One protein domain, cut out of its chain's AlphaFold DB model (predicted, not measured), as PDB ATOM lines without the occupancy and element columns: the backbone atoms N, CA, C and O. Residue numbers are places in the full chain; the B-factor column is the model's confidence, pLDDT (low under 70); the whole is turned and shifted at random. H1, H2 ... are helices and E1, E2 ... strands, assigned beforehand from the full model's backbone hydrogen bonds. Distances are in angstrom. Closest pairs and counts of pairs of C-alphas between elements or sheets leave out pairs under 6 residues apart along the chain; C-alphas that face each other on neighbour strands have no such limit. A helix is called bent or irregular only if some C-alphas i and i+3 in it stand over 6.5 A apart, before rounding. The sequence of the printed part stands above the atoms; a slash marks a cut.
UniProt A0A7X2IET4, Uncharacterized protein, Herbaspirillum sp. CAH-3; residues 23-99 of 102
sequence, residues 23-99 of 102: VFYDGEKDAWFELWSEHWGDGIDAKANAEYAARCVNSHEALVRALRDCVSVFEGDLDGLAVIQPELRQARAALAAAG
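This is residues 23 to 99 of the 102 residues of an uncharacterized protein of Herbaspirillum sp. CAH-3 (UniProt A0A7X2IET4). A long bent helix, H1, runs along the long axis; H2 folds back beside its second arm as a helical hairpin, and a small antiparallel hairpin, E1-E2, lies near the other end. The printed part has 77 residues, with two named strands and two named helices in the chain order E1, E2, H1, H2; helices hold 47 and strands 9 of the 56 residues in named elements, and the class is mostly helix. The whole is extended, radius of gyration of the C-alphas 18.3 A, spanning 51 by 35 by 18 A.

E1, residues 23 to 26, and E2, residues 31 to 35, are an antiparallel hairpin; N 24 and O 33 are 2.8 A apart, within hydrogen-bond range. H1, residues 46 to 76, assigned as one helix by its hydrogen bonds, is bent: C-alphas 58 and 61 are 7.5 A apart. Its arms H1a, 46 to 58, and H1b, 61 to 76, stand at a steep tilt of 48 degrees. H1b touches H2, residues 82 to 97, opposite ways at a shallow tilt of 30 degrees; the closest C-alphas, of Leu 67 and Ala 91, are 6.3 A apart. H2 is irregular: C-alphas 83 and 86 are 7.2 A apart. Every O i to N i+4 pair is within hydrogen-bond range in H1a and H1b, 10 of 12 in H2.

E1, 9.9 A long, begins at C-alpha 23 (228.615, 246.917, 245.940); E2 measures 13.8 A, H1a 18.3 A, H1b 22.2 A. H2, 23.7 A, ends at C-alpha 97 (217.399, 262.301, 233.630).

The two C-alphas farthest apart, of Asp 30 and Leu 81, are 53.8 A apart. The printed part has no cut. The pLDDT is under 70 at residues 23 to 27, 41 and 43.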
ATOM      1  N   VAL A  23     229.432 247.984 245.360       65.75
ATOM      2  CA  VAL A  23     228.615 246.917 245.940       65.75
ATOM      3  C   VAL A  23     227.685 247.494 247.007       65.75
ATOM      4  O   VAL A  23     228.132 248.191 247.918       65.75
ATOM      5  N   PHE A  24     226.402 247.158 246.922       67.50
ATOM      6  CA  PHE A  24     225.395 247.438 247.941       67.50
ATOM      7  C   PHE A  24     225.007 246.143 248.630       67.50
ATOM      8  O   PHE A  24     224.588 245.201 247.961       67.50
ATOM      9  N   TYR A  25     225.097 246.118 249.956       64.56
ATOM     10  CA  TYR A  25     224.591 245.013 250.757       64.56
ATOM     11  C   TYR A  25     223.273 245.405 251.423       64.56
ATOM     12  O   TYR A  25     223.232 246.335 252.231       64.56
ATOM     13  N   ASP A  26     222.197 244.696 251.087       66.06
ATOM     14  CA  ASP A  26     220.936 244.740 251.826       66.06
ATOM     15  C   ASP A  26     220.997 243.681 252.933       66.06
ATOM     16  O   ASP A  26     220.680 242.511 252.712       66.06
ATOM     17  N   GLY A  27     221.425 244.100 254.127       65.56
ATOM     18  CA  GLY A  27     221.565 243.211 255.282       65.56
ATOM     19  C   GLY A  27     220.249 242.615 255.789       65.56
ATOM     20  O   GLY A  27     220.283 241.609 256.489       65.56
ATOM     21  N   GLU A  28     219.090 243.184 255.432       75.06
ATOM     22  CA  GLU A  28     217.791 242.594 255.786       75.06
ATOM     23  C   GLU A  28     217.433 241.416 254.876       75.06
ATOM     24  O   GLU A  28     216.746 240.487 255.305       75.06
ATOM     25  N   LYS A  29     217.882 241.453 253.617       75.00
ATOM     26  CA  LYS A  29     217.564 240.433 252.605       75.00
ATOM     27  C   LYS A  29     218.722 239.503 252.270       75.00
ATOM     28  O   LYS A  29     218.534 238.617 251.442       75.00
ATOM     29  N   ASP A  30     219.885 239.724 252.876       75.50
ATOM     30  CA  ASP A  30     221.144 239.065 252.527       75.50
ATOM     31  C   ASP A  30     221.419 239.111 251.010       75.50
ATOM     32  O   ASP A  30     221.750 238.114 250.370       75.50
ATOM     33  N   ALA A  31     221.197 240.284 250.408       72.69
ATOM     34  CA  ALA A  31     221.274 240.483 248.965       72.69
ATOM     35  C   ALA A  31     222.357 241.499 248.593       72.69
ATOM     36  O   ALA A  31     222.561 242.499 249.283       72.69
ATOM     37  N   TRP A  32     223.007 241.254 247.456       72.38
ATOM     38  CA  TRP A  32     224.075 242.090 246.918       72.38
ATOM     39  C   TRP A  32     223.636 242.701 245.588       72.38
ATOM     40  O   TRP A  32     223.139 241.994 244.711       72.38
ATOM     41  N   PHE A  33     223.819 244.010 245.438       70.44
ATOM     42  CA  PHE A  33     223.606 244.714 244.174       70.44
ATOM     43  C   PHE A  33     224.913 245.346 243.721       70.44
ATOM     44  O   PHE A  33     225.646 245.917 244.524       70.44
ATOM     45  N   GLU A  34     225.186 245.267 242.426       74.25
ATOM     46  CA  GLU A  34     226.458 245.675 241.841       74.25
ATOM     47  C   GLU A  34     226.220 246.634 240.674       74.25
ATOM     48  O   GLU A  34     225.385 246.374 239.806       74.25
ATOM     49  N   LEU A  35     226.966 247.741 240.637       72.81
ATOM     50  CA  LEU A  35     227.045 248.601 239.453       72.81
ATOM     51  C   LEU A  35     228.281 248.228 238.636       72.81
ATOM     52  O   LEU A  35     229.405 248.296 239.137       72.81
ATOM     53  N   TRP A  36     228.061 247.877 237.370       72.75
ATOM     54  CA  TRP A  36     229.102 247.443 236.442       72.75
ATOM     55  C   TRP A  36     228.807 247.899 235.004       72.75
ATOM     56  O   TRP A  36     227.720 248.402 234.711       72.75
ATOM     57  N   SER A  37     229.786 247.767 234.104       74.81
ATOM     58  CA  SER A  37     229.624 248.051 232.670       74.81
ATOM     59  C   SER A  37     230.271 246.963 231.818       74.81
ATOM     60  O   SER A  37     231.349 246.473 232.143       74.81
ATOM     61  N   GLU A  38     229.643 246.644 230.687       75.12
ATOM     62  CA  GLU A  38     230.157 245.706 229.677       75.12
ATOM     63  C   GLU A  38     231.424 246.209 228.963       75.12
ATOM     64  O   GLU A  38     232.106 245.440 228.290       75.12
ATOM     65  N   HIS A  39     231.756 247.497 229.094       75.06
ATOM     66  CA  HIS A  39     232.867 248.141 228.385       75.06
ATOM     67  C   HIS A  39     234.069 248.443 229.283       75.06
ATOM     68  O   HIS A  39     234.859 249.345 228.994       75.06
ATOM     69  N   TRP A  40     234.217 247.721 230.391       72.75
ATOM     70  CA  TRP A  40     235.399 247.846 231.232       72.75
ATOM     71  C   TRP A  40     236.615 247.206 230.548       72.75
ATOM     72  O   TRP A  40     236.735 245.988 230.482       72.75
ATOM     73  N   GLY A  41     237.488 248.041 229.981       66.94
ATOM     74  CA  GLY A  41     238.752 247.620 229.379       66.94
ATOM     75  C   GLY A  41     239.902 247.502 230.383       66.94
ATOM     76  O   GLY A  41     239.777 247.834 231.562       66.94
ATOM     77  N   ASP A  42     241.058 247.070 229.889       75.62
ATOM     78  CA  ASP A  42     242.282 247.010 230.685       75.62
ATOM     79  C   ASP A  42     242.742 248.411 231.134       75.62
ATOM     80  O   ASP A  42     242.596 249.401 230.415       75.62
ATOM     81  N   GLY A  43     243.338 248.498 232.329       69.19
ATOM     82  CA  GLY A  43     243.922 249.744 232.852       69.19
ATOM     83  C   GLY A  43     242.945 250.688 233.563       69.19
ATOM     84  O   GLY A  43     243.285 251.847 233.800       69.19
ATOM     85  N   ILE A  44     241.751 250.218 233.927       74.19
ATOM     86  CA  ILE A  44     240.759 251.019 234.653       74.19
ATOM     87  C   ILE A  44     241.192 251.316 236.092       74.19
ATOM     88  O   ILE A  44     241.566 250.423 236.858       74.19
ATOM     89  N   ASP A  45     241.041 252.583 236.485       79.31
ATOM     90  CA  ASP A  45     241.193 253.026 237.867       79.31
ATOM     91  C   ASP A  45     239.888 252.810 238.653       79.31
ATOM     92  O   ASP A  45     238.995 253.659 238.715       79.31
ATOM     93  N   ALA A  46     239.791 251.637 239.278       74.94
ATOM     94  CA  ALA A  46     238.656 251.248 240.113       74.94
ATOM     95  C   ALA A  46     238.373 252.231 241.254       74.94
ATOM     96  O   ALA A  46     237.215 252.470 241.603       74.94
ATOM     97  N   LYS A  47     239.427 252.815 241.836       76.12
ATOM     98  CA  LYS A  47     239.282 253.774 242.928       76.12
ATOM     99  C   LYS A  47     238.679 255.071 242.397       76.12
ATOM    100  O   LYS A  47     237.724 255.566 242.991       76.12
ATOM    101  N   ALA A  48     239.176 255.578 241.270       82.06
ATOM    102  CA  ALA A  48     238.618 256.772 240.639       82.06
ATOM    103  C   ALA A  48     237.138 256.588 240.258       82.06
ATOM    104  O   ALA A  48     236.337 257.505 240.456       82.06
ATOM    105  N   ASN A  49     236.753 255.401 239.781       80.69
ATOM    106  CA  ASN A  49     235.357 255.070 239.479       80.69
ATOM    107  C   ASN A  49     234.476 255.041 240.736       80.69
ATOM    108  O   ASN A  49     233.394 255.631 240.739       80.69
ATOM    109  N   ALA A  50     234.939 254.407 241.817       78.62
ATOM    110  CA  ALA A  50     234.210 254.376 243.086       78.62
ATOM    111  C   ALA A  50     234.042 255.786 243.680       78.62
ATOM    112  O   ALA A  50     232.952 256.164 244.110       78.62
ATOM    113  N   GLU A  51     235.097 256.602 243.640       83.06
ATOM    114  CA  GLU A  51     235.038 258.009 244.044       83.06
ATOM    115  C   GLU A  51     234.083 258.823 243.166       83.06
ATOM    116  O   GLU A  51     233.367 259.688 243.674       83.06
ATOM    117  N   TYR A  52     234.038 258.556 241.858       86.00
ATOM    118  CA  TYR A  52     233.090 259.197 240.951       86.00
ATOM    119  C   TYR A  52     231.642 258.847 241.307       86.00
ATOM    120  O   TYR A  52     230.832 259.758 241.475       86.00
ATOM    121  N   ALA A  53     231.333 257.566 241.519       85.38
ATOM    122  CA  ALA A  53     230.004 257.129 241.941       85.38
ATOM    123  C   ALA A  53     229.581 257.783 243.270       85.38
ATOM    124  O   ALA A  53     228.491 258.352 243.360       85.38
ATOM    125  N   ALA A  54     230.469 257.788 244.272       85.12
ATOM    126  CA  ALA A  54     230.209 258.437 245.556       85.12
ATOM    127  C   ALA A  54     229.944 259.946 245.398       85.12
ATOM    128  O   ALA A  54     229.000 260.472 245.989       85.12
ATOM    129  N   ARG A  55     230.724 260.651 244.562       89.44
ATOM    130  CA  ARG A  55     230.477 262.072 244.249       89.44
ATOM    131  C   ARG A  55     229.113 262.287 243.597       89.44
ATOM    132  O   ARG A  55     228.394 263.193 244.021       89.44
ATOM    133  N   CYS A  56     228.744 261.485 242.598       88.56
ATOM    134  CA  CYS A  56     227.448 261.591 241.921       88.56
ATOM    135  C   CYS A  56     226.284 261.452 242.903       88.56
ATOM    136  O   CYS A  56     225.382 262.287 242.902       88.56
ATOM    137  N   VAL A  57     226.322 260.453 243.785       87.38
ATOM    138  CA  VAL A  57     225.234 260.242 244.746       87.38
ATOM    139  C   VAL A  57     225.195 261.330 245.816       87.38
ATOM    140  O   VAL A  57     224.131 261.882 246.090       87.38
ATOM    141  N   ASN A  58     226.348 261.720 246.361       89.62
ATOM    142  CA  ASN A  58     226.418 262.761 247.391       89.62
ATOM    143  C   ASN A  58     225.965 264.140 246.887       89.62
ATOM    144  O   ASN A  58     225.448 264.936 247.667       89.62
ATOM    145  N   SER A  59     226.148 264.426 245.596       90.62
ATOM    146  CA  SER A  59     225.751 265.698 244.974       90.62
ATOM    147  C   SER A  59     224.329 265.705 244.410       90.62
ATOM    148  O   SER A  59     223.808 266.781 244.118       90.62
ATOM    149  N   HIS A  60     223.682 264.541 244.294       91.19
ATOM    150  CA  HIS A  60     222.418 264.375 243.580       91.19
ATOM    151  C   HIS A  60     221.312 265.330 244.053       91.19
ATOM    152  O   HIS A  60     220.796 266.127 243.273       91.19
ATOM    153  N   GLU A  61     220.976 265.296 245.345       89.56
ATOM    154  CA  GLU A  61     219.890 266.106 245.916       89.56
ATOM    155  C   GLU A  61     220.157 267.611 245.794       89.56
ATOM    156  O   GLU A  61     219.243 268.393 245.532       89.56
ATOM    157  N   ALA A  62     221.415 268.032 245.964       91.19
ATOM    158  CA  ALA A  62     221.805 269.430 245.815       91.19
ATOM    159  C   ALA A  62     221.688 269.891 244.354       91.19
ATOM    160  O   ALA A  62     221.163 270.974 244.094       91.19
ATOM    161  N   LEU A  63     222.109 269.053 243.401       91.31
ATOM    162  CA  LEU A  63     221.995 269.334 241.972       91.31
ATOM    163  C   LEU A  63     220.529 269.403 241.524       91.31
ATOM    164  O   LEU A  63     220.155 270.328 240.806       91.31
ATOM    165  N   VAL A  64     219.684 268.473 241.982       92.56
ATOM    166  CA  VAL A  64     218.240 268.482 241.690       92.56
ATOM    167  C   VAL A  64     217.580 269.756 242.218       92.56
ATOM    168  O   VAL A  64     216.778 270.358 241.506       92.56
ATOM    169  N   ARG A  65     217.920 270.198 243.435       93.00
ATOM    170  CA  ARG A  65     217.408 271.465 243.990       93.00
ATOM    171  C   ARG A  65     217.829 272.659 243.142       93.00
ATOM    172  O   ARG A  65     216.964 273.399 242.696       93.00
ATOM    173  N   ALA A  66     219.120 272.781 242.837       92.81
ATOM    174  CA  ALA A  66     219.630 273.881 242.023       92.81
ATOM    175  C   ALA A  66     218.985 273.928 240.625       92.81
ATOM    176  O   ALA A  66     218.662 275.002 240.120       92.81
ATOM    177  N   LEU A  67     218.758 272.768 240.002       93.31
ATOM    178  CA  LEU A  67     218.070 272.681 238.714       93.31
ATOM    179  C   LEU A  67     216.590 273.070 238.814       93.31
ATOM    180  O   LEU A  67     216.096 273.758 237.924       93.31
ATOM    181  N   ARG A  68     215.884 272.668 239.879       93.88
ATOM    182  CA  ARG A  68     214.494 273.094 240.122       93.88
ATOM    183  C   ARG A  68     214.395 274.601 240.315       93.88
ATOM    184  O   ARG A  68     213.527 275.219 239.708       93.88
ATOM    185  N   ASP A  69     215.303 275.183 241.090       92.38
ATOM    186  CA  ASP A  69     215.352 276.630 241.308       92.38
ATOM    187  C   ASP A  69     215.588 277.368 239.979       92.38
ATOM    188  O   ASP A  69     214.885 278.324 239.661       92.38
ATOM    189  N   CYS A  70     216.516 276.870 239.153       90.44
ATOM    190  CA  CYS A  70     216.787 277.408 237.819       90.44
ATOM    191  C   CYS A  70     215.548 277.361 236.906       90.44
ATOM    192  O   CYS A  70     215.180 278.368 236.302       90.44
ATOM    193  N   VAL A  71     214.867 276.209 236.843       91.88
ATOM    194  CA  VAL A  71     213.631 276.054 236.061       91.88
ATOM    195  C   VAL A  71     212.539 276.993 236.571       91.88
ATOM    196  O   VAL A  71     211.895 277.649 235.759       91.88
ATOM    197  N   SER A  72     212.380 277.129 237.890       92.38
ATOM    198  CA  SER A  72     211.392 278.036 238.480       92.38
ATOM    199  C   SER A  72     211.630 279.495 238.082       92.38
ATOM    200  O   SER A  72     210.665 280.200 237.805       92.38
ATOM    201  N   VAL A  73     212.883 279.957 238.040       90.25
ATOM    202  CA  VAL A  73     213.220 281.319 237.585       90.25
ATOM    203  C   VAL A  73     212.929 281.475 236.093       90.25
ATOM    204  O   VAL A  73     212.347 282.469 235.669       90.25
ATOM    205  N   PHE A  74     213.298 280.485 235.282       89.62
ATOM    206  CA  PHE A  74     213.046 280.525 233.842       89.62
ATOM    207  C   PHE A  74     211.555 280.539 233.498       89.62
ATOM    208  O   PHE A  74     211.163 281.243 232.573       89.62
ATOM    209  N   GLU A  75     210.733 279.796 234.235       89.19
ATOM    210  CA  GLU A  75     209.282 279.729 234.035       89.19
ATOM    211  C   GLU A  75     208.531 280.907 234.670       89.19
ATOM    212  O   GLU A  75     207.483 281.303 234.170       89.19
ATOM    213  N   GLY A  76     209.033 281.463 235.773       86.56
ATOM    214  CA  GLY A  76     208.386 282.579 236.463       86.56
ATOM    215  C   GLY A  76     208.736 283.938 235.865       86.56
ATOM    216  O   GLY A  76     207.849 284.747 235.597       86.56
ATOM    217  N   ASP A  77     210.028 284.179 235.640       86.56
ATOM    218  CA  ASP A  77     210.546 285.522 235.370       86.56
ATOM    219  C   ASP A  77     210.909 285.737 233.897       86.56
ATOM    220  O   ASP A  77     210.910 286.872 233.416       86.56
ATOM    221  N   LEU A  78     211.242 284.662 233.174       83.75
ATOM    222  CA  LEU A  78     211.797 284.724 231.815       83.75
ATOM    223  C   LEU A  78     210.946 283.992 230.766       83.75
ATOM    224  O   LEU A  78     211.386 283.833 229.621       83.75
ATOM    225  N   ASP A  79     209.739 283.555 231.129       76.88
ATOM    226  CA  ASP A  79     208.895 282.778 230.228       76.88
ATOM    227  C   ASP A  79     208.512 283.574 228.970       76.88
ATOM    228  O   ASP A  79     208.367 284.797 228.970       76.88
ATOM    229  N   GLY A  80     208.414 282.868 227.844       75.25
ATOM    230  CA  GLY A  80     208.141 283.462 226.533       75.25
ATOM    231  C   GLY A  80     209.336 284.135 225.840       75.25
ATOM    232  O   GLY A  80     209.247 284.429 224.644       75.25
ATOM    233  N   LEU A  81     210.485 284.322 226.505       87.75
ATOM    234  CA  LEU A  81     211.700 284.791 225.829       87.75
ATOM    235  C   LEU A  81     212.281 283.678 224.951       87.75
ATOM    236  O   LEU A  81     212.812 282.691 225.451       87.75
ATOM    237  N   ALA A  82     212.240 283.844 223.627       86.56
ATOM    238  CA  ALA A  82     212.716 282.824 222.683       86.56
ATOM    239  C   ALA A  82     214.181 282.404 222.914       86.56
ATOM    240  O   ALA A  82     214.537 281.252 222.668       86.56
ATOM    241  N   VAL A  83     215.012 283.327 223.411       91.94
ATOM    242  CA  VAL A  83     216.445 283.105 223.637       91.94
ATOM    243  C   VAL A  83     216.741 282.130 224.781       91.94
ATOM    244  O   VAL A  83     217.759 281.465 224.698       91.94
ATOM    245  N   ILE A  84     215.862 281.997 225.787       88.88
ATOM    246  CA  ILE A  84     216.089 281.123 226.964       88.88
ATOM    247  C   ILE A  84     215.411 279.749 226.850       88.88
ATOM    248  O   ILE A  84     215.586 278.869 227.694       88.88
ATOM    249  N   GLN A  85     214.610 279.542 225.801       87.75
ATOM    250  CA  GLN A  85     213.881 278.288 225.590       87.75
ATOM    251  C   GLN A  85     214.792 277.057 225.412       87.75
ATOM    252  O   GLN A  85     214.412 275.979 225.880       87.75
ATOM    253  N   PRO A  86     215.964 277.135 224.746       92.38
ATOM    254  CA  PRO A  86     216.895 276.010 224.686       92.38
ATOM    255  C   PRO A  86     217.388 275.561 226.068       92.38
ATOM    256  O   PRO A  86     217.346 274.367 226.364       92.38
ATOM    257  N   GLU A  87     217.794 276.500 226.917       91.62
ATOM    258  CA  GLU A  87     218.330 276.268 228.258       91.62
ATOM    259  C   GLU A  87     217.251 275.714 229.188       91.62
ATOM    260  O   GLU A  87     217.489 274.731 229.889       91.62
ATOM    261  N   LEU A  88     216.031 276.260 229.130       90.56
ATOM    262  CA  LEU A  88     214.888 275.735 229.877       90.56
ATOM    263  C   LEU A  88     214.575 274.280 229.493       90.56
ATOM    264  O   LEU A  88     214.353 273.435 230.363       90.56
ATOM    265  N   ARG A  89     214.612 273.941 228.196       91.44
ATOM    266  CA  ARG A  89     214.444 272.547 227.749       91.44
ATOM    267  C   ARG A  89     215.555 271.638 228.267       91.44
ATOM    268  O   ARG A  89     215.260 270.524 228.696       91.44
ATOM    269  N   GLN A  90     216.807 272.094 228.246       92.75
ATOM    270  CA  GLN A  90     217.940 271.321 228.763       92.75
ATOM    271  C   GLN A  90     217.842 271.107 230.277       92.75
ATOM    272  O   GLN A  90     218.051 269.989 230.739       92.75
ATOM    273  N   ALA A  91     217.456 272.129 231.044       91.81
ATOM    274  CA  ALA A  91     217.275 272.022 232.490       91.81
ATOM    275  C   ALA A  91     216.155 271.030 232.855       91.81
ATOM    276  O   ALA A  91     216.342 270.173 233.720       91.81
ATOM    277  N   ARG A  92     215.025 271.064 232.132       91.12
ATOM    278  CA  ARG A  92     213.942 270.073 232.278       91.12
ATOM    279  C   ARG A  92     214.405 268.658 231.923       91.12
ATOM    280  O   ARG A  92     214.111 267.716 232.656       91.12
ATOM    281  N   ALA A  93     215.157 268.501 230.832       92.56
ATOM    282  CA  ALA A  93     215.717 267.209 230.442       92.56
ATOM    283  C   ALA A  93     216.702 266.669 231.496       92.56
ATOM    284  O   ALA A  93     216.667 265.482 231.807       92.56
ATOM    285  N   ALA A  94     217.529 267.535 232.090       92.12
ATOM    286  CA  ALA A  94     218.451 267.165 233.160       92.12
ATOM    287  C   ALA A  94     217.715 266.731 234.440       92.12
ATOM    288  O   ALA A  94     218.087 265.724 235.039       92.12
ATOM    289  N   LEU A  95     216.638 267.426 234.832       92.44
ATOM    290  CA  LEU A  95     215.781 267.009 235.953       92.44
ATOM    291  C   LEU A  95     215.130 265.645 235.707       92.44
ATOM    292  O   LEU A  95     215.123 264.798 236.600       92.44
ATOM    293  N   ALA A  96     214.624 265.418 234.491       89.62
ATOM    294  CA  ALA A  96     214.043 264.136 234.107       89.62
ATOM    295  C   ALA A  96     215.089 263.009 234.131       89.62
ATOM    296  O   ALA A  96     214.824 261.941 234.676       89.62
ATOM    297  N   ALA A  97     216.293 263.258 233.606       89.00
ATOM    298  CA  ALA A  97     217.399 262.301 233.630       89.00
ATOM    299  C   ALA A  97     217.888 261.998 235.055       89.00
ATOM    300  O   ALA A  97     218.304 260.877 235.339       89.00
ATOM    301  N   ALA A  98     217.797 262.968 235.966       87.31
ATOM    302  CA  ALA A  98     218.062 262.767 237.384       87.31
ATOM    303  C   ALA A  98     216.961 261.945 238.089       87.31
ATOM    304  O   ALA A  98     217.119 261.589 239.250       87.31
ATOM    305  N   GLY A  99     215.837 261.636 237.435       83.69
ATOM    306  CA  GLY A  99     214.717 260.947 238.077       83.69
ATOM    307  C   GLY A  99     214.057 261.783 239.178       83.69
ATOM    308  O   GLY A  99     213.444 261.228 240.092       83.69
TER     309      GLY A  99